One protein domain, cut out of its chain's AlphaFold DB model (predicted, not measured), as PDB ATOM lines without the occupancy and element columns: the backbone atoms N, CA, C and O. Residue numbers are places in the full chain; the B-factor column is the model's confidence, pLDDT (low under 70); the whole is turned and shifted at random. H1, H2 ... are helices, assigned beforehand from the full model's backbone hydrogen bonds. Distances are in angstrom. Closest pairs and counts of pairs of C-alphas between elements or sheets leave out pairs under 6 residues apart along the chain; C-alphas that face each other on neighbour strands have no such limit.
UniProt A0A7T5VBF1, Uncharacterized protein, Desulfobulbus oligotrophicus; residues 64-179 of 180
ATOM      1  N   ARG A  64      40.520   1.336 -45.968       73.75
ATOM      2  CA  ARG A  64      39.106   1.029 -45.686       73.75
ATOM      3  C   ARG A  64      38.841  -0.471 -45.686       73.75
ATOM      4  O   ARG A  64      38.043  -0.932 -44.873       73.75
ATOM      5  N   GLN A  65      39.473  -1.219 -46.586       78.75
ATOM      6  CA  GLN A  65      39.331  -2.671 -46.639       78.75
ATOM      7  C   GLN A  65      40.001  -3.342 -45.435       78.75
ATOM      8  O   GLN A  65      39.404  -4.232 -44.832       78.75
ATOM      9  N   GLU A  66      41.185  -2.874 -45.040       80.06
ATOM     10  CA  GLU A  66      41.883  -3.324 -43.833       80.06
ATOM     11  C   GLU A  66      41.068  -3.036 -42.573       80.06
ATOM     12  O   GLU A  66      40.792  -3.963 -41.823       80.06
ATOM     13  N   MET A  67      40.564  -1.810 -42.392       75.25
ATOM     14  CA  MET A  67      39.708  -1.474 -41.246       75.25
ATOM     15  C   MET A  67      38.438  -2.330 -41.191       75.25
ATOM     16  O   MET A  67      38.048  -2.781 -40.116       75.25
ATOM     17  N   LYS A  68      37.781  -2.575 -42.334       82.38
ATOM     18  CA  LYS A  68      36.617  -3.473 -42.391       82.38
ATOM     19  C   LYS A  68      36.990  -4.898 -41.991       82.38
ATOM     20  O   LYS A  68      36.264  -5.517 -41.223       82.38
ATOM     21  N   ARG A  69      38.121  -5.402 -42.488       80.69
ATOM     22  CA  ARG A  69      38.627  -6.736 -42.158       80.69
ATOM     23  C   ARG A  69      38.992  -6.847 -40.679       80.69
ATOM     24  O   ARG A  69      38.614  -7.822 -40.052       80.69
ATOM     25  N   GLU A  70      39.684  -5.864 -40.115       85.25
ATOM     26  CA  GLU A  70      40.021  -5.825 -38.687       85.25
ATOM     27  C   GLU A  70      38.768  -5.770 -37.814       85.25
ATOM     28  O   GLU A  70      38.665  -6.509 -36.838       85.25
ATOM     29  N   ALA A  71      37.788  -4.936 -38.178       82.69
ATOM     30  CA  ALA A  71      36.512  -4.873 -37.477       82.69
ATOM     31  C   ALA A  71      35.772  -6.217 -37.534       82.69
ATOM     32  O   ALA A  71      35.271  -6.676 -36.510       82.69
ATOM     33  N   PHE A  72      35.750  -6.862 -38.703       83.44
ATOM     34  CA  PHE A  72      35.165  -8.186 -38.878       83.44
ATOM     35  C   PHE A  72      35.864  -9.243 -38.017       83.44
ATOM     36  O   PHE A  72      35.202  -9.917 -37.235       83.44
ATOM     37  N   VAL A  73      37.198  -9.330 -38.086       84.81
ATOM     38  CA  VAL A  73      38.001 -10.260 -37.271       84.81
ATOM     39  C   VAL A  73      37.725 -10.041 -35.788       84.81
ATOM     40  O   VAL A  73      37.465 -10.997 -35.066       84.81
ATOM     41  N   LYS A  74      37.688  -8.785 -35.336       87.94
ATOM     42  CA  LYS A  74      37.395  -8.464 -33.940       87.94
ATOM     43  C   LYS A  74      35.983  -8.886 -33.532       87.94
ATOM     44  O   LYS A  74      35.802  -9.406 -32.437       87.94
ATOM     45  N   ILE A  75      34.973  -8.665 -34.376       88.31
ATOM     46  CA  ILE A  75      33.598  -9.112 -34.102       88.31
ATOM     47  C   ILE A  75      33.537 -10.640 -34.045       88.31
ATOM     48  O   ILE A  75      32.919 -11.180 -33.131       88.31
ATOM     49  N   PHE A  76      34.204 -11.324 -34.972       87.00
ATOM     50  CA  PHE A  76      34.278 -12.781 -35.031       87.00
ATOM     51  C   PHE A  76      34.960 -13.382 -33.792       87.00
ATOM     52  O   PHE A  76      34.411 -14.285 -33.166       87.00
ATOM     53  N   GLU A  77      36.099 -12.833 -33.359       88.31
ATOM     54  CA  GLU A  77      36.776 -13.241 -32.116       88.31
ATOM     55  C   GLU A  77      35.872 -13.069 -30.886       88.31
ATOM     56  O   GLU A  77      35.831 -13.933 -30.006       88.31
ATOM     57  N   GLN A  78      35.112 -11.970 -30.826       91.75
ATOM     58  CA  GLN A  78      34.148 -11.750 -29.748       91.75
ATOM     59  C   GLN A  78      32.969 -12.729 -29.819       91.75
ATOM     60  O   GLN A  78      32.585 -13.253 -28.777       91.75
ATOM     61  N   LYS A  79      32.440 -13.036 -31.016       90.25
ATOM     62  CA  LYS A  79      31.412 -14.078 -31.194       90.25
ATOM     63  C   LYS A  79      31.907 -15.422 -30.657       90.25
ATOM     64  O   LYS A  79      31.235 -16.002 -29.814       90.25
ATOM     65  N   ILE A  80      33.101 -15.874 -31.059       88.19
ATOM     66  CA  ILE A  80      33.698 -17.127 -30.555       88.19
ATOM     67  C   ILE A  80      33.773 -17.115 -29.030       88.19
ATOM     68  O   ILE A  80      33.359 -18.076 -28.388       88.19
ATOM     69  N   THR A  81      34.281 -16.023 -28.455       91.62
ATOM     70  CA  THR A  81      34.447 -15.895 -27.002       91.62
ATOM     71  C   THR A  81      33.108 -16.059 -26.283       91.62
ATOM     72  O   THR A  81      32.985 -16.887 -25.385       91.62
ATOM     73  N   VAL A  82      32.088 -15.311 -26.708       92.94
ATOM     74  CA  VAL A  82      30.766 -15.312 -26.069       92.94
ATOM     75  C   VAL A  82      30.022 -16.629 -26.299       92.94
ATOM     76  O   VAL A  82      29.394 -17.149 -25.378       92.94
ATOM     77  N   TYR A  83      30.095 -17.196 -27.504       92.38
ATOM     78  CA  TYR A  83      29.413 -18.450 -27.841       92.38
ATOM     79  C   TYR A  83      30.040 -19.632 -27.108       92.38
ATOM     80  O   TYR A  83      29.322 -20.482 -26.581       92.38
ATOM     81  N   SER A  84      31.373 -19.666 -27.012       87.81
ATOM     82  CA  SER A  84      32.083 -20.683 -26.237       87.81
ATOM     83  C   SER A  84      31.738 -20.578 -24.754       87.81
ATOM     84  O   SER A  84      31.416 -21.589 -24.150       87.81
ATOM     85  N   GLU A  85      31.735 -19.373 -24.177       91.75
ATOM     86  CA  GLU A  85      31.380 -19.162 -22.765       91.75
ATOM     87  C   GLU A  85      29.950 -19.640 -22.457       91.75
ATOM     88  O   GLU A  85      29.709 -20.317 -21.457       91.75
ATOM     89  N   PHE A  86      28.996 -19.327 -23.338       90.56
ATOM     90  CA  PHE A  86      27.604 -19.740 -23.173       90.56
ATOM     91  C   PHE A  86      27.426 -21.260 -23.292       90.56
ATOM     92  O   PHE A  86      26.808 -21.883 -22.428       90.56
ATOM     93  N   THR A  87      27.999 -21.871 -24.333       88.94
ATOM     94  CA  THR A  87      27.913 -23.325 -24.551       88.94
ATOM     95  C   THR A  87      28.652 -24.109 -23.470       88.94
ATOM     96  O   THR A  87      28.119 -25.096 -22.974       88.94
ATOM     97  N   GLU A  88      29.829 -23.656 -23.032       87.69
ATOM     98  CA  GLU A  88      30.574 -24.258 -21.922       87.69
ATOM     99  C   GLU A  88      29.743 -24.255 -20.638       87.69
ATOM    100  O   GLU A  88      29.638 -25.286 -19.977       87.69
ATOM    101  N   LYS A  89      29.067 -23.141 -20.321       88.19
ATOM    102  CA  LYS A  89      28.185 -23.086 -19.152       88.19
ATOM    103  C   LYS A  89      27.021 -24.071 -19.256       88.19
ATOM    104  O   LYS A  89      26.682 -24.711 -18.263       88.19
ATOM    105  N   MET A  90      26.428 -24.223 -20.437       86.81
ATOM    106  CA  MET A  90      25.360 -25.201 -20.662       86.81
ATOM    107  C   MET A  90      25.845 -26.643 -20.485       86.81
ATOM    108  O   MET A  90      25.178 -27.446 -19.831       86.81
ATOM    109  N   TRP A  91      27.022 -26.966 -21.019       83.19
ATOM    110  CA  TRP A  91      27.645 -28.276 -20.836       83.19
ATOM    111  C   TRP A  91      28.034 -28.538 -19.379       83.19
ATOM    112  O   TRP A  91      27.861 -29.662 -18.908       83.19
ATOM    113  N   ASP A  92      28.506 -27.522 -18.653       87.12
ATOM    114  CA  ASP A  92      28.814 -27.601 -17.220       87.12
ATOM    115  C   ASP A  92      27.554 -27.857 -16.384       87.12
ATOM    116  O   ASP A  92      27.565 -28.691 -15.478       87.12
ATOM    117  N   MET A  93      26.444 -27.191 -16.720       86.19
ATOM    118  CA  MET A  93      25.151 -27.426 -16.074       86.19
ATOM    119  C   MET A  93      24.670 -28.863 -16.259       86.19
ATOM    120  O   MET A  93      24.182 -29.464 -15.303       86.19
ATOM    121  N   LEU A  94      24.849 -29.418 -17.459       82.12
ATOM    122  CA  LEU A  94      24.511 -30.805 -17.762       82.12
ATOM    123  C   LEU A  94      25.399 -31.795 -16.989       82.12
ATOM    124  O   LEU A  94      24.888 -32.742 -16.400       82.12
ATOM    125  N   HIS A  95      26.720 -31.578 -16.967       79.62
ATOM    126  CA  HIS A  95      27.673 -32.498 -16.330       79.62
ATOM    127  C   HIS A  95      27.612 -32.478 -14.802       79.62
ATOM    128  O   HIS A  95      27.818 -33.511 -14.170       79.62
ATOM    129  N   ASN A  96      27.349 -31.315 -14.206       81.38
ATOM    130  CA  ASN A  96      27.333 -31.146 -12.755       81.38
ATOM    131  C   ASN A  96      25.925 -31.244 -12.147       81.38
ATOM    132  O   ASN A  96      25.749 -30.832 -11.001       81.38
ATOM    133  N   GLU A  97      24.927 -31.708 -12.911       73.94
ATOM    134  CA  GLU A  97      23.514 -31.771 -12.497       73.94
ATOM    135  C   GLU A  97      22.975 -30.418 -11.973       73.94
ATOM    136  O   GLU A  97      22.062 -30.356 -11.155       73.94
ATOM    137  N   LYS A  98      23.520 -29.294 -12.462       78.50
ATOM    138  CA  LYS A  98      23.090 -27.931 -12.086       78.50
ATOM    139  C   LYS A  98      21.962 -27.424 -12.980       78.50
ATOM    140  O   LYS A  98      21.886 -26.233 -13.272       78.50
ATOM    141  N   ILE A  99      21.075 -28.310 -13.425       80.44
ATOM    142  CA  ILE A  99      19.869 -27.948 -14.186       80.44
ATOM    143  C   ILE A  99      18.788 -27.500 -13.189       80.44
ATOM    144  O   ILE A  99      17.683 -28.020 -13.149       80.44
ATOM    145  N   ASN A 100      19.147 -26.567 -12.313       82.81
ATOM    146  CA  ASN A 100      18.291 -26.011 -11.276       82.81
ATOM    147  C   ASN A 100      18.160 -24.493 -11.477       82.81
ATOM    148  O   ASN A 100      18.751 -23.922 -12.398       82.81
ATOM    149  N   GLU A 101      17.387 -23.830 -10.615       84.75
ATOM    150  CA  GLU A 101      17.141 -22.385 -10.708       84.75
ATOM    151  C   GLU A 101      18.449 -21.575 -10.737       84.75
ATOM    152  O   GLU A 101      18.605 -20.689 -11.569       84.75
ATOM    153  N   GLU A 102      19.433 -21.919  -9.900       86.50
ATOM    154  CA  GLU A 102      20.729 -21.231  -9.853       86.50
ATOM    155  C   GLU A 102      21.495 -21.346 -11.181       86.50
ATOM    156  O   GLU A 102      21.968 -20.343 -11.717       86.50
ATOM    157  N   GLY A 103      21.558 -22.547 -11.765       85.19
ATOM    158  CA  GLY A 103      22.198 -22.746 -13.064       85.19
ATOM    159  C   GLY A 103      21.499 -21.979 -14.190       85.19
ATOM    160  O   GLY A 103      22.163 -21.347 -15.015       85.19
ATOM    161  N   LEU A 104      20.162 -21.969 -14.205       88.56
ATOM    162  CA  LEU A 104      19.380 -21.213 -15.188       88.56
ATOM    163  C   LEU A 104      19.548 -19.693 -15.026       88.56
ATOM    164  O   LEU A 104      19.612 -18.979 -16.030       88.56
ATOM    165  N   LEU A 105      19.675 -19.191 -13.794       90.31
ATOM    166  CA  LEU A 105      19.969 -17.781 -13.510       90.31
ATOM    167  C   LEU A 105      21.348 -17.366 -14.041       90.31
ATOM    168  O   LEU A 105      21.468 -16.301 -14.658       90.31
ATOM    169  N   ASP A 106      22.372 -18.196 -13.840       90.31
ATOM    170  CA  ASP A 106      23.709 -17.952 -14.389       90.31
ATOM    171  C   ASP A 106      23.681 -17.934 -15.921       90.31
ATOM    172  O   ASP A 106      24.233 -17.032 -16.558       90.31
ATOM    173  N   LEU A 107      22.996 -18.909 -16.524       91.56
ATOM    174  CA  LEU A 107      22.882 -19.026 -17.973       91.56
ATOM    175  C   LEU A 107      22.148 -17.822 -18.579       91.56
ATOM    176  O   LEU A 107      22.591 -17.257 -19.580       91.56
ATOM    177  N   ARG A 108      21.070 -17.369 -17.929       93.06
ATOM    178  CA  ARG A 108      20.338 -16.150 -18.293       93.06
ATOM    179  C   ARG A 108      21.235 -14.919 -18.236       93.06
ATOM    180  O   ARG A 108      21.164 -14.085 -19.134       93.06
ATOM    181  N   THR A 109      22.068 -14.802 -17.203       93.06
ATOM    182  CA  THR A 109      23.007 -13.680 -17.053       93.06
ATOM    183  C   THR A 109      23.943 -13.608 -18.256       93.06
ATOM    184  O   THR A 109      23.972 -12.593 -18.943       93.06
ATOM    185  N   ILE A 110      24.609 -14.711 -18.612       92.00
ATOM    186  CA  ILE A 110      25.497 -14.756 -19.788       92.00
ATOM    187  C   ILE A 110      24.720 -14.462 -21.083       92.00
ATOM    188  O   ILE A 110      25.202 -13.734 -21.958       92.00
ATOM    189  N   CYS A 111      23.497 -14.992 -21.192       91.81
ATOM    190  CA  CYS A 111      22.637 -14.782 -22.349       91.81
ATOM    191  C   CYS A 111      22.358 -13.287 -22.587       91.81
ATOM    192  O   CYS A 111      22.624 -12.767 -23.671       91.81
ATOM    193  N   PHE A 112      21.871 -12.576 -21.569       93.44
ATOM    194  CA  PHE A 112      21.444 -11.180 -21.702       93.44
ATOM    195  C   PHE A 112      22.584 -10.162 -21.578       93.44
ATOM    196  O   PHE A 112      22.494  -9.093 -22.180       93.44
ATOM    197  N   ASP A 113      23.667 -10.490 -20.870       93.19
ATOM    198  CA  ASP A 113      24.818  -9.590 -20.731       93.19
ATOM    199  C   ASP A 113      25.703  -9.581 -21.979       93.19
ATOM    200  O   ASP A 113      26.380  -8.587 -22.255       93.19
ATOM    201  N   LYS A 114      25.737 -10.694 -22.726       92.75
ATOM    202  CA  LYS A 114      26.677 -10.876 -23.838       92.75
ATOM    203  C   LYS A 114      26.020 -11.454 -25.086       92.75
ATOM    204  O   LYS A 114      26.108 -10.837 -26.144       92.75
ATOM    205  N   LEU A 115      25.382 -12.622 -24.986       91.81
ATOM    206  CA  LEU A 115      24.974 -13.415 -26.154       91.81
ATOM    207  C   LEU A 115      23.999 -12.671 -27.072       91.81
ATOM    208  O   LEU A 115      24.240 -12.585 -28.275       91.81
ATOM    209  N   VAL A 116      22.937 -12.086 -26.511       91.81
ATOM    210  CA  VAL A 116      21.864 -11.424 -27.280       91.81
ATOM    211  C   VAL A 116      22.367 -10.307 -28.194       91.81
ATOM    212  O   VAL A 116      21.743 -10.026 -29.210       91.81
ATOM    213  N   PHE A 117      23.513  -9.693 -27.891       90.19
ATOM    214  CA  PHE A 117      24.094  -8.649 -28.737       90.19
ATOM    215  C   PHE A 117      24.648  -9.180 -30.057       90.19
ATOM    216  O   PHE A 117      24.873  -8.386 -30.974       90.19
ATOM    217  N   TYR A 118      24.907 -10.480 -30.158       88.19
ATOM    218  CA  TYR A 118      25.477 -11.123 -31.340       88.19
ATOM    219  C   TYR A 118      24.455 -11.933 -32.137       88.19
ATOM    220  O   TYR A 118      24.757 -12.280 -33.274       88.19
ATOM    221  N   LEU A 119      23.256 -12.144 -31.586       89.19
ATOM    222  CA  LEU A 119      22.179 -12.892 -32.224       89.19
ATOM    223  C   LEU A 119      21.196 -11.985 -32.974       89.19
ATOM    224  O   LEU A 119      20.951 -10.840 -32.590       89.19
ATOM    225  N   ASN A 120      20.590 -12.528 -34.024       89.62
ATOM    226  CA  ASN A 120      19.426 -11.963 -34.703       89.62
ATOM    227  C   ASN A 120      18.106 -12.482 -34.082       89.62
ATOM    228  O   ASN A 120      18.108 -13.368 -33.225       89.62
ATOM    229  N   ASN A 121      16.958 -11.939 -34.505       89.00
ATOM    230  CA  ASN A 121      15.653 -12.308 -33.930       89.00
ATOM    231  C   ASN A 121      15.298 -13.787 -34.122       89.00
ATOM    232  O   ASN A 121      14.741 -14.408 -33.217       89.00
ATOM    233  N   GLU A 122      15.627 -14.368 -35.276       90.38
ATOM    234  CA  GLU A 122      15.373 -15.784 -35.546       90.38
ATOM    235  C   GLU A 122      16.192 -16.675 -34.606       90.38
ATOM    236  O   GLU A 122      15.667 -17.605 -33.996       90.38
ATOM    237  N   GLN A 123      17.462 -16.334 -34.404       91.50
ATOM    238  CA  GLN A 123      18.348 -17.024 -33.477       91.50
ATOM    239  C   GLN A 123      17.872 -16.886 -32.031       91.50
ATOM    240  O   GLN A 123      17.843 -17.879 -31.313       91.50
ATOM    241  N   ILE A 124      17.432 -15.696 -31.608       92.75
ATOM    242  CA  ILE A 124      16.847 -15.470 -30.275       92.75
ATOM    243  C   ILE A 124      15.615 -16.358 -30.068       92.75
ATOM    244  O   ILE A 124      15.474 -16.996 -29.021       92.75
ATOM    245  N   LYS A 125      14.748 -16.461 -31.079       93.12
ATOM    246  CA  LYS A 125      13.562 -17.321 -31.053       93.12
ATOM    247  C   LYS A 125      13.914 -18.810 -30.969       93.12
ATOM    248  O   LYS A 125      13.268 -19.556 -30.228       93.12
ATOM    249  N   ASN A 126      14.935 -19.245 -31.701       92.94
ATOM    250  CA  ASN A 126      15.418 -20.623 -31.659       92.94
ATOM    251  C   ASN A 126      16.039 -20.939 -30.292       92.94
ATOM    252  O   ASN A 126      15.635 -21.906 -29.652       92.94
ATOM    253  N   VAL A 127      16.916 -20.066 -29.781       92.75
ATOM    254  CA  VAL A 127      17.489 -20.185 -28.431       92.75
ATOM    255  C   VAL A 127      16.386 -20.264 -27.379       92.75
ATOM    256  O   VAL A 127      16.440 -21.151 -26.536       92.75
ATOM    257  N   ARG A 128      15.341 -19.426 -27.454       93.62
ATOM    258  CA  ARG A 128      14.174 -19.529 -26.561       93.62
ATOM    259  C   ARG A 128      13.556 -20.924 -26.608       93.62
ATOM    260  O   ARG A 128      13.368 -21.542 -25.568       93.62
ATOM    261  N   THR A 129      13.260 -21.408 -27.812       93.38
ATOM    262  CA  THR A 129      12.605 -22.709 -28.024       93.38
ATOM    263  C   THR A 129      13.420 -23.853 -27.419       93.38
ATOM    264  O   THR A 129      12.859 -24.766 -26.823       93.38
ATOM    265  N   TYR A 130      14.746 -23.802 -27.545       90.81
ATOM    266  CA  TYR A 130      15.625 -24.820 -26.980       90.81
ATOM    267  C   TYR A 130      15.804 -24.664 -25.465       90.81
ATOM    268  O   TYR A 130      15.743 -25.658 -24.749       90.81
ATOM    269  N   VAL A 131      15.924 -23.442 -24.938       89.94
ATOM    270  CA  VAL A 131      15.967 -23.192 -23.485       89.94
ATOM    271  C   VAL A 131      14.682 -23.674 -22.800       89.94
ATOM    272  O   VAL A 131      14.742 -24.276 -21.733       89.94
ATOM    273  N   GLU A 132      13.520 -23.527 -23.442       90.88
ATOM    274  CA  GLU A 132      12.246 -24.084 -22.961       90.88
ATOM    275  C   GLU A 132      12.217 -25.623 -22.921       90.88
ATOM    276  O   GLU A 132      11.323 -26.208 -22.308       90.88
ATOM    277  N   LYS A 133      13.168 -26.323 -23.539       89.81
ATOM    278  CA  LYS A 133      13.287 -27.783 -23.421       89.81
ATOM    279  C   LYS A 133      14.195 -28.218 -22.262       89.81
ATOM    280  O   LYS A 133      14.133 -29.384 -21.887       89.81
ATOM    281  N   ILE A 134      14.980 -27.311 -21.669       87.00
ATOM    282  CA  ILE A 134      15.940 -27.609 -20.589       87.00
ATOM    283  C   ILE A 134      15.200 -27.892 -19.279       87.00
ATOM    284  O   ILE A 134      14.759 -26.970 -18.591       87.00
ATOM    285  N   ASP A 135      15.024 -29.162 -18.938       85.06
ATOM    286  CA  ASP A 135      14.291 -29.636 -17.760       85.06
ATOM    287  C   ASP A 135      15.142 -30.657 -16.997       85.06
ATOM    288  O   ASP A 135      15.586 -31.651 -17.572       85.06
ATOM    289  N   GLU A 136      15.313 -30.443 -15.689       81.81
ATOM    290  CA  GLU A 136      16.011 -31.353 -14.770       81.81
ATOM    291  C   GLU A 136      15.490 -32.794 -14.878       81.81
ATOM    292  O   GLU A 136      16.245 -33.758 -14.775       81.81
ATOM    293  N   LYS A 137      14.183 -32.956 -15.126       84.75
ATOM    294  CA  LYS A 137      13.522 -34.267 -15.191       84.75
ATOM    295  C   LYS A 137      13.649 -34.949 -16.549       84.75
ATOM    296  O   LYS A 137      13.297 -36.124 -16.663       84.75
ATOM    297  N   ASN A 138      14.112 -34.235 -17.573       87.25
ATOM    298  CA  ASN A 138      14.235 -34.738 -18.934       87.25
ATOM    299  C   ASN A 138      15.640 -34.452 -19.482       87.25
ATOM    300  O   ASN A 138      15.867 -33.511 -20.247       87.25
ATOM    301  N   LEU A 139      16.587 -35.298 -19.069       85.62
ATOM    302  CA  LEU A 139      17.992 -35.185 -19.452       85.62
ATOM    303  C   LEU A 139      18.193 -35.318 -20.968       85.62
ATOM    304  O   LEU A 139      18.990 -34.573 -21.529       85.62
ATOM    305  N   ASP A 140      17.446 -36.204 -21.634       86.81
ATOM    306  CA  ASP A 140      17.548 -36.414 -23.084       86.81
ATOM    307  C   ASP A 140      17.118 -35.161 -23.863       86.81
ATOM    308  O   ASP A 140      17.837 -34.706 -24.752       86.81
ATOM    309  N   ALA A 141      15.990 -34.544 -23.486       89.00
ATOM    310  CA  ALA A 141      15.546 -33.288 -24.097       89.00
ATOM    311  C   ALA A 141      16.496 -32.123 -23.789       89.00
ATOM    312  O   ALA A 141      16.698 -31.247 -24.632       89.00
ATOM    313  N   THR A 142      17.102 -32.120 -22.598       86.75
ATOM    314  CA  THR A 142      18.107 -31.120 -22.227       86.75
ATOM    315  C   THR A 142      19.384 -31.285 -23.050       86.75
ATOM    316  O   THR A 142      19.898 -30.302 -23.572       86.75
ATOM    317  N   LEU A 143      19.872 -32.513 -23.238       86.81
ATOM    318  CA  LEU A 143      21.026 -32.811 -24.088       86.81
ATOM    319  C   LEU A 143      20.774 -32.396 -25.547       86.81
ATOM    320  O   LEU A 143      21.645 -31.787 -26.172       86.81
ATOM    321  N   GLU A 144      19.584 -32.692 -26.077       88.31
ATOM    322  CA  GLU A 144      19.162 -32.262 -27.415       88.31
ATOM    323  C   GLU A 144      19.187 -30.733 -27.515       88.31
ATOM    324  O   GLU A 144      19.839 -30.184 -28.397       88.31
ATOM    325  N   ALA A 145      18.564 -30.033 -26.563       88.31
ATOM    326  CA  ALA A 145      18.552 -28.573 -26.528       88.31
ATOM    327  C   ALA A 145      19.960 -27.966 -26.483       88.31
ATOM    328  O   ALA A 145      20.238 -26.993 -27.188       88.31
ATOM    329  N   VAL A 146      20.859 -28.544 -25.680       85.88
ATOM    330  CA  VAL A 146      22.254 -28.099 -25.584       85.88
ATOM    331  C   VAL A 146      22.992 -28.287 -26.909       85.88
ATOM    332  O   VAL A 146      23.734 -27.397 -27.337       85.88
ATOM    333  N   SER A 147      22.756 -29.414 -27.577       83.69
ATOM    334  CA  SER A 147      23.365 -29.736 -28.869       83.69
ATOM    335  C   SER A 147      22.872 -28.800 -29.973       83.69
ATOM    336  O   SER A 147      23.683 -28.218 -30.686       83.69
ATOM    337  N   GLU A 148      21.562 -28.574 -30.049       91.44
ATOM    338  CA  GLU A 148      20.920 -27.694 -31.031       91.44
ATOM    339  C   GLU A 148      21.370 -26.233 -30.888       91.44
ATOM    340  O   GLU A 148      21.694 -25.569 -31.872       91.44
ATOM    341  N   ILE A 149      21.459 -25.724 -29.654       89.56
ATOM    342  CA  ILE A 149      22.005 -24.386 -29.396       89.56
ATOM    343  C   ILE A 149      23.479 -24.321 -29.808       89.56
ATOM    344  O   ILE A 149      23.905 -23.336 -30.410       89.56
ATOM    345  N   THR A 150      24.263 -25.356 -29.500       87.94
ATOM    346  CA  THR A 150      25.680 -25.409 -29.884       87.94
ATOM    347  C   THR A 150      25.834 -25.361 -31.405       87.94
ATOM    348  O   THR A 150      26.644 -24.585 -31.911       87.94
ATOM    349  N   GLU A 151      25.035 -26.135 -32.138       88.31
ATOM    350  CA  GLU A 151      25.035 -26.150 -33.602       88.31
ATOM    351  C   GLU A 151      24.587 -24.805 -34.188       88.31
ATOM    352  O   GLU A 151      25.247 -24.272 -35.080       88.31
ATOM    353  N   LEU A 152      23.526 -24.202 -33.644       90.56
ATOM    354  CA  LEU A 152      23.050 -22.879 -34.051       90.56
ATOM    355  C   LEU A 152      24.157 -21.826 -33.947       90.56
ATOM    356  O   LEU A 152      24.383 -21.069 -34.892       90.56
ATOM    357  N   LEU A 153      24.856 -21.782 -32.811       89.31
ATOM    358  CA  LEU A 153      25.915 -20.802 -32.570       89.31
ATOM    359  C   LEU A 153      27.148 -21.063 -33.442       89.31
ATOM    360  O   LEU A 153      27.760 -20.116 -33.934       89.31
ATOM    361  N   GLN A 154      27.501 -22.327 -33.681       84.50
ATOM    362  CA  GLN A 154      28.582 -22.675 -34.608       84.50
ATOM    363  C   GLN A 154      28.247 -22.290 -36.051       84.50
ATOM    364  O   GLN A 154      29.115 -21.794 -36.769       84.50
ATOM    365  N   ASN A 155      26.999 -22.476 -36.474       87.25
ATOM    366  CA  ASN A 155      26.562 -22.088 -37.808       87.25
ATOM    367  C   ASN A 155      26.595 -20.564 -37.991       87.25
ATOM    368  O   ASN A 155      27.065 -20.107 -39.029       87.25
ATOM    369  N   ASP A 156      26.223 -19.781 -36.972       87.50
ATOM    370  CA  ASP A 156      26.324 -18.311 -37.003       87.50
ATOM    371  C   ASP A 156      27.770 -17.783 -37.097       87.50
ATOM    372  O   ASP A 156      28.008 -16.688 -37.611       87.50
ATOM    373  N   LEU A 157      28.768 -18.543 -36.633       82.31
ATOM    374  CA  LEU A 157      30.176 -18.182 -36.852       82.31
ATOM    375  C   LEU A 157      30.564 -18.253 -38.333       82.31
ATOM    376  O   LEU A 157      31.483 -17.558 -38.758       82.31
ATOM    377  N   ASN A 158      29.879 -19.088 -39.113       74.38
ATOM    378  CA  ASN A 158      30.176 -19.302 -40.524       74.38
ATOM    379  C   ASN A 158      29.363 -18.390 -41.457       74.38
ATOM    380  O   ASN A 158      29.548 -18.472 -42.673       74.38
ATOM    381  N   THR A 159      28.479 -17.536 -40.923       74.88
ATOM    382  CA  THR A 159      27.653 -16.619 -41.719       74.88
ATOM    383  C   THR A 159      28.059 -15.153 -41.531       74.88
ATOM    384  O   THR A 159      28.298 -14.668 -40.425       74.88
ATOM    385  N   ASP A 160      28.118 -14.424 -42.650       64.44
ATOM    386  CA  ASP A 160      28.395 -12.980 -42.720       64.44
ATOM    387  C   ASP A 160      27.090 -12.162 -42.670       64.44
ATOM    388  O   ASP A 160      26.885 -11.225 -43.444       64.44
ATOM    389  N   ASP A 161      26.163 -12.534 -41.786       64.06
ATOM    390  CA  ASP A 161      24.840 -11.911 -41.766       64.06
ATOM    391  C   ASP A 161      24.882 -10.491 -41.176       64.06
ATOM    392  O   ASP A 161      25.402 -10.243 -40.080       64.06
ATOM    393  N   GLU A 162      24.291  -9.531 -41.897       60.50
ATOM    394  CA  GLU A 162      24.029  -8.196 -41.359       60.50
ATOM    395  C   GLU A 162      23.034  -8.299 -40.198       60.50
ATOM    396  O   GLU A 162      21.949  -8.871 -40.328       60.50
ATOM    397  N   LYS A 163      23.393  -7.713 -39.048       61.94
ATOM    398  CA  LYS A 163      22.524  -7.689 -37.865       61.94
ATOM    399  C   LYS A 163      21.185  -7.034 -38.204       61.94
ATOM    400  O   LYS A 163      21.114  -5.826 -38.428       61.94
ATOM    401  N   GLN A 164      20.122  -7.830 -38.176       63.47
ATOM    402  CA  GLN A 164      18.754  -7.326 -38.173       63.47
ATOM    403  C   GLN A 164      18.420  -6.701 -36.811       63.47
ATOM    404  O   GLN A 164      19.008  -7.042 -35.784       63.47
ATOM    405  N   HIS A 165      17.493  -5.744 -36.810       69.75
ATOM    406  CA  HIS A 165      17.086  -5.011 -35.613       69.75
ATOM    407  C   HIS A 165      16.504  -5.961 -34.555       69.75
ATOM    408  O   HIS A 165      15.512  -6.632 -34.829       69.75
ATOM    409  N   LEU A 166      17.070  -5.972 -33.342       76.00
ATOM    410  CA  LEU A 166      16.535  -6.762 -32.231       76.00
ATOM    411  C   LEU A 166      15.124  -6.298 -31.853       76.00
ATOM    412  O   LEU A 166      14.900  -5.132 -31.523       76.00
ATOM    413  N   GLU A 167      14.171  -7.217 -31.866       84.12
ATOM    414  CA  GLU A 167      12.806  -6.965 -31.424       84.12
ATOM    415  C   GLU A 167      12.707  -7.124 -29.906       84.12
ATOM    416  O   GLU A 167      13.028  -8.168 -29.338       84.12
ATOM    417  N   SER A 168      12.231  -6.078 -29.224       85.88
ATOM    418  CA  SER A 168      12.093  -6.090 -27.763       85.88
ATOM    419  C   SER A 168      11.138  -7.178 -27.267       85.88
ATOM    420  O   SER A 168      11.283  -7.654 -26.145       85.88
ATOM    421  N   GLU A 169      10.161  -7.566 -28.089       90.56
ATOM    422  CA  GLU A 169       9.218  -8.642 -27.775       90.56
ATOM    423  C   GLU A 169       9.926  -9.995 -27.636       90.56
ATOM    424  O   GLU A 169       9.751 -10.674 -26.623       90.56
ATOM    425  N   GLU A 170      10.794 -10.346 -28.587       89.88
ATOM    426  CA  GLU A 170      11.535 -11.612 -28.571       89.88
ATOM    427  C   GLU A 170      12.482 -11.704 -27.366       89.88
ATOM    428  O   GLU A 170      12.566 -12.753 -26.724       89.88
ATOM    429  N   LEU A 171      13.108 -10.590 -26.967       90.88
ATOM    430  CA  LEU A 171      13.921 -10.522 -25.746       90.88
ATOM    431  C   LEU A 171      13.104 -10.779 -24.474       90.88
ATOM    432  O   LEU A 171      13.558 -11.492 -23.579       90.88
ATOM    433  N   VAL A 172      11.895 -10.221 -24.379       92.19
ATOM    434  CA  VAL A 172      11.010 -10.440 -23.223       92.19
ATOM    435  C   VAL A 172      10.550 -11.896 -23.159       92.19
ATOM    436  O   VAL A 172      10.474 -12.467 -22.070       92.19
ATOM    437  N   LEU A 173      10.244 -12.506 -24.305       92.81
ATOM    438  CA  LEU A 173       9.852 -13.912 -24.374       92.81
ATOM    439  C   LEU A 173      11.015 -14.838 -24.004       92.81
ATOM    440  O   LEU A 173      10.825 -15.749 -23.201       92.81
ATOM    441  N   LEU A 174      12.221 -14.562 -24.505       93.31
ATOM    442  CA  LEU A 174      13.427 -15.283 -24.107       93.31
ATOM    443  C   LEU A 174      13.685 -15.156 -22.598       93.31
ATOM    444  O   LEU A 174      13.973 -16.147 -21.938       93.31
ATOM    445  N   PHE A 175      13.526 -13.962 -22.023       92.38
ATOM    446  CA  PHE A 175      13.745 -13.749 -20.590       92.38
ATOM    447  C   PHE A 175      12.787 -14.588 -19.736       92.38
ATOM    448  O   PHE A 175      13.184 -15.145 -18.714       92.38
ATOM    449  N   LYS A 176      11.525 -14.705 -20.164       91.88
ATOM    450  CA  LYS A 176      10.525 -15.539 -19.486       91.88
ATOM    451  C   LYS A 176      10.866 -17.026 -19.547       91.88
ATOM    452  O   LYS A 176      10.613 -17.709 -18.561       91.88
ATOM    453  N   ALA A 177      11.460 -17.508 -20.641       90.00
ATOM    454  CA  ALA A 177      11.856 -18.911 -20.774       90.00
ATOM    455  C   ALA A 177      12.876 -19.355 -19.709       90.00
ATOM    456  O   ALA A 177      12.843 -20.503 -19.279       90.00
ATOM    457  N   PHE A 178      13.728 -18.440 -19.236       87.75
ATOM    458  CA  PHE A 178      14.696 -18.709 -18.167       87.75
ATOM    459  C   PHE A 178      14.114 -18.675 -16.744       87.75
ATOM    460  O   PHE A 178      14.780 -19.127 -15.821       87.75
ATOM    461  N   ASN A 179      12.913 -18.120 -16.538       81.94
ATOM    462  CA  ASN A 179      12.313 -17.924 -15.206       81.94
ATOM    463  C   ASN A 179      11.244 -18.976 -14.866       81.94
ATOM    464  O   ASN A 179      10.300 -18.673 -14.129       81.94
TER     465      ASN A 179
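This is residues 64 to 179 of the 180 residues of an uncharacterized protein of Desulfobulbus oligotrophicus (UniProt A0A7T5VBF1). Five helices stand side by side in an up-and-down bundle, each running against the one before it in the chain. Seen end-on they form a ring in the order H1, H2, H5, H3, H4, which is loosest between H2 and H5; the first residues of the long H1, 64 to 71, stick out beyond one end. The printed part has 116 residues with five named helices, H1 to H5 in chain order, and no named strand; its class is all helix. It is compact, with a radius of gyration of the C-alphas of 14.7 A, yet elongated, spanning 53 by 29 by 20 A.

Begin with H1, residues 64 to 95, the longest helix. H2, residues 101 to 113, forms a hairpin with it: they touch, opposite ways at a shallow tilt of 4 degrees, and the closest C-alphas, of Met 93 and Gly 103, are 6.3 A apart. H1 touches H2 with residues 85 to 93 alone. Look next at H4, residues 139 to 157, which touches H1 at a shallow tilt of 7 degrees, opposite ways; the closest C-alphas, of Thr 87 and Thr 150, are 6.1 A apart. H3, residues 121 to 131, forms a hairpin with H4; they touch at a shallow tilt of 22 degrees, and the closest C-alphas, of Tyr 130 and Ala 145, are 4.8 A apart. H4 touches H3 with residues 145 to 152 alone. Move on to H5, residues 168 to 177, which touches H3 and runs the same way at a shallow tilt of 9 degrees, with the closest C-alphas, of Arg 128 and Leu 174, 5.0 A apart. H2 and H5 are close but not clearly touching, their closest C-alphas, of Arg 108 and Phe 175, being 7.4 A apart. H2 and H3 are near each other, while H1 is apart from H3 and H5. In H1, H2, H3, H4 and H5 every O i to N i+4 pair is within hydrogen-bond range.

Find C-alpha 64 at (39.106, 1.029, -45.686); from there H1 runs 46.0 A to C-alpha 95 at (27.673, -32.498, -16.330). H2 is 18.0 A long from first to last C-alpha, H3 15.1 A and H4 27.2 A. H5, 14.6 A long, ends at C-alpha 177, at (11.856, -18.911, -20.774).

The C-alphas of Arg 64 and Lys 137 are the two farthest apart, at 53.2 A. Residues 64 to 71, which belong to H1, stand free; without them the body spans 40 by 27 by 20 A. The printed part has no cut. The link from H1 to H2 is tight and the other three are short. Look for low confidence at residues 160 to 165, under pLDDT 70, between H4 and H5; the mean of the printed part is 86.2.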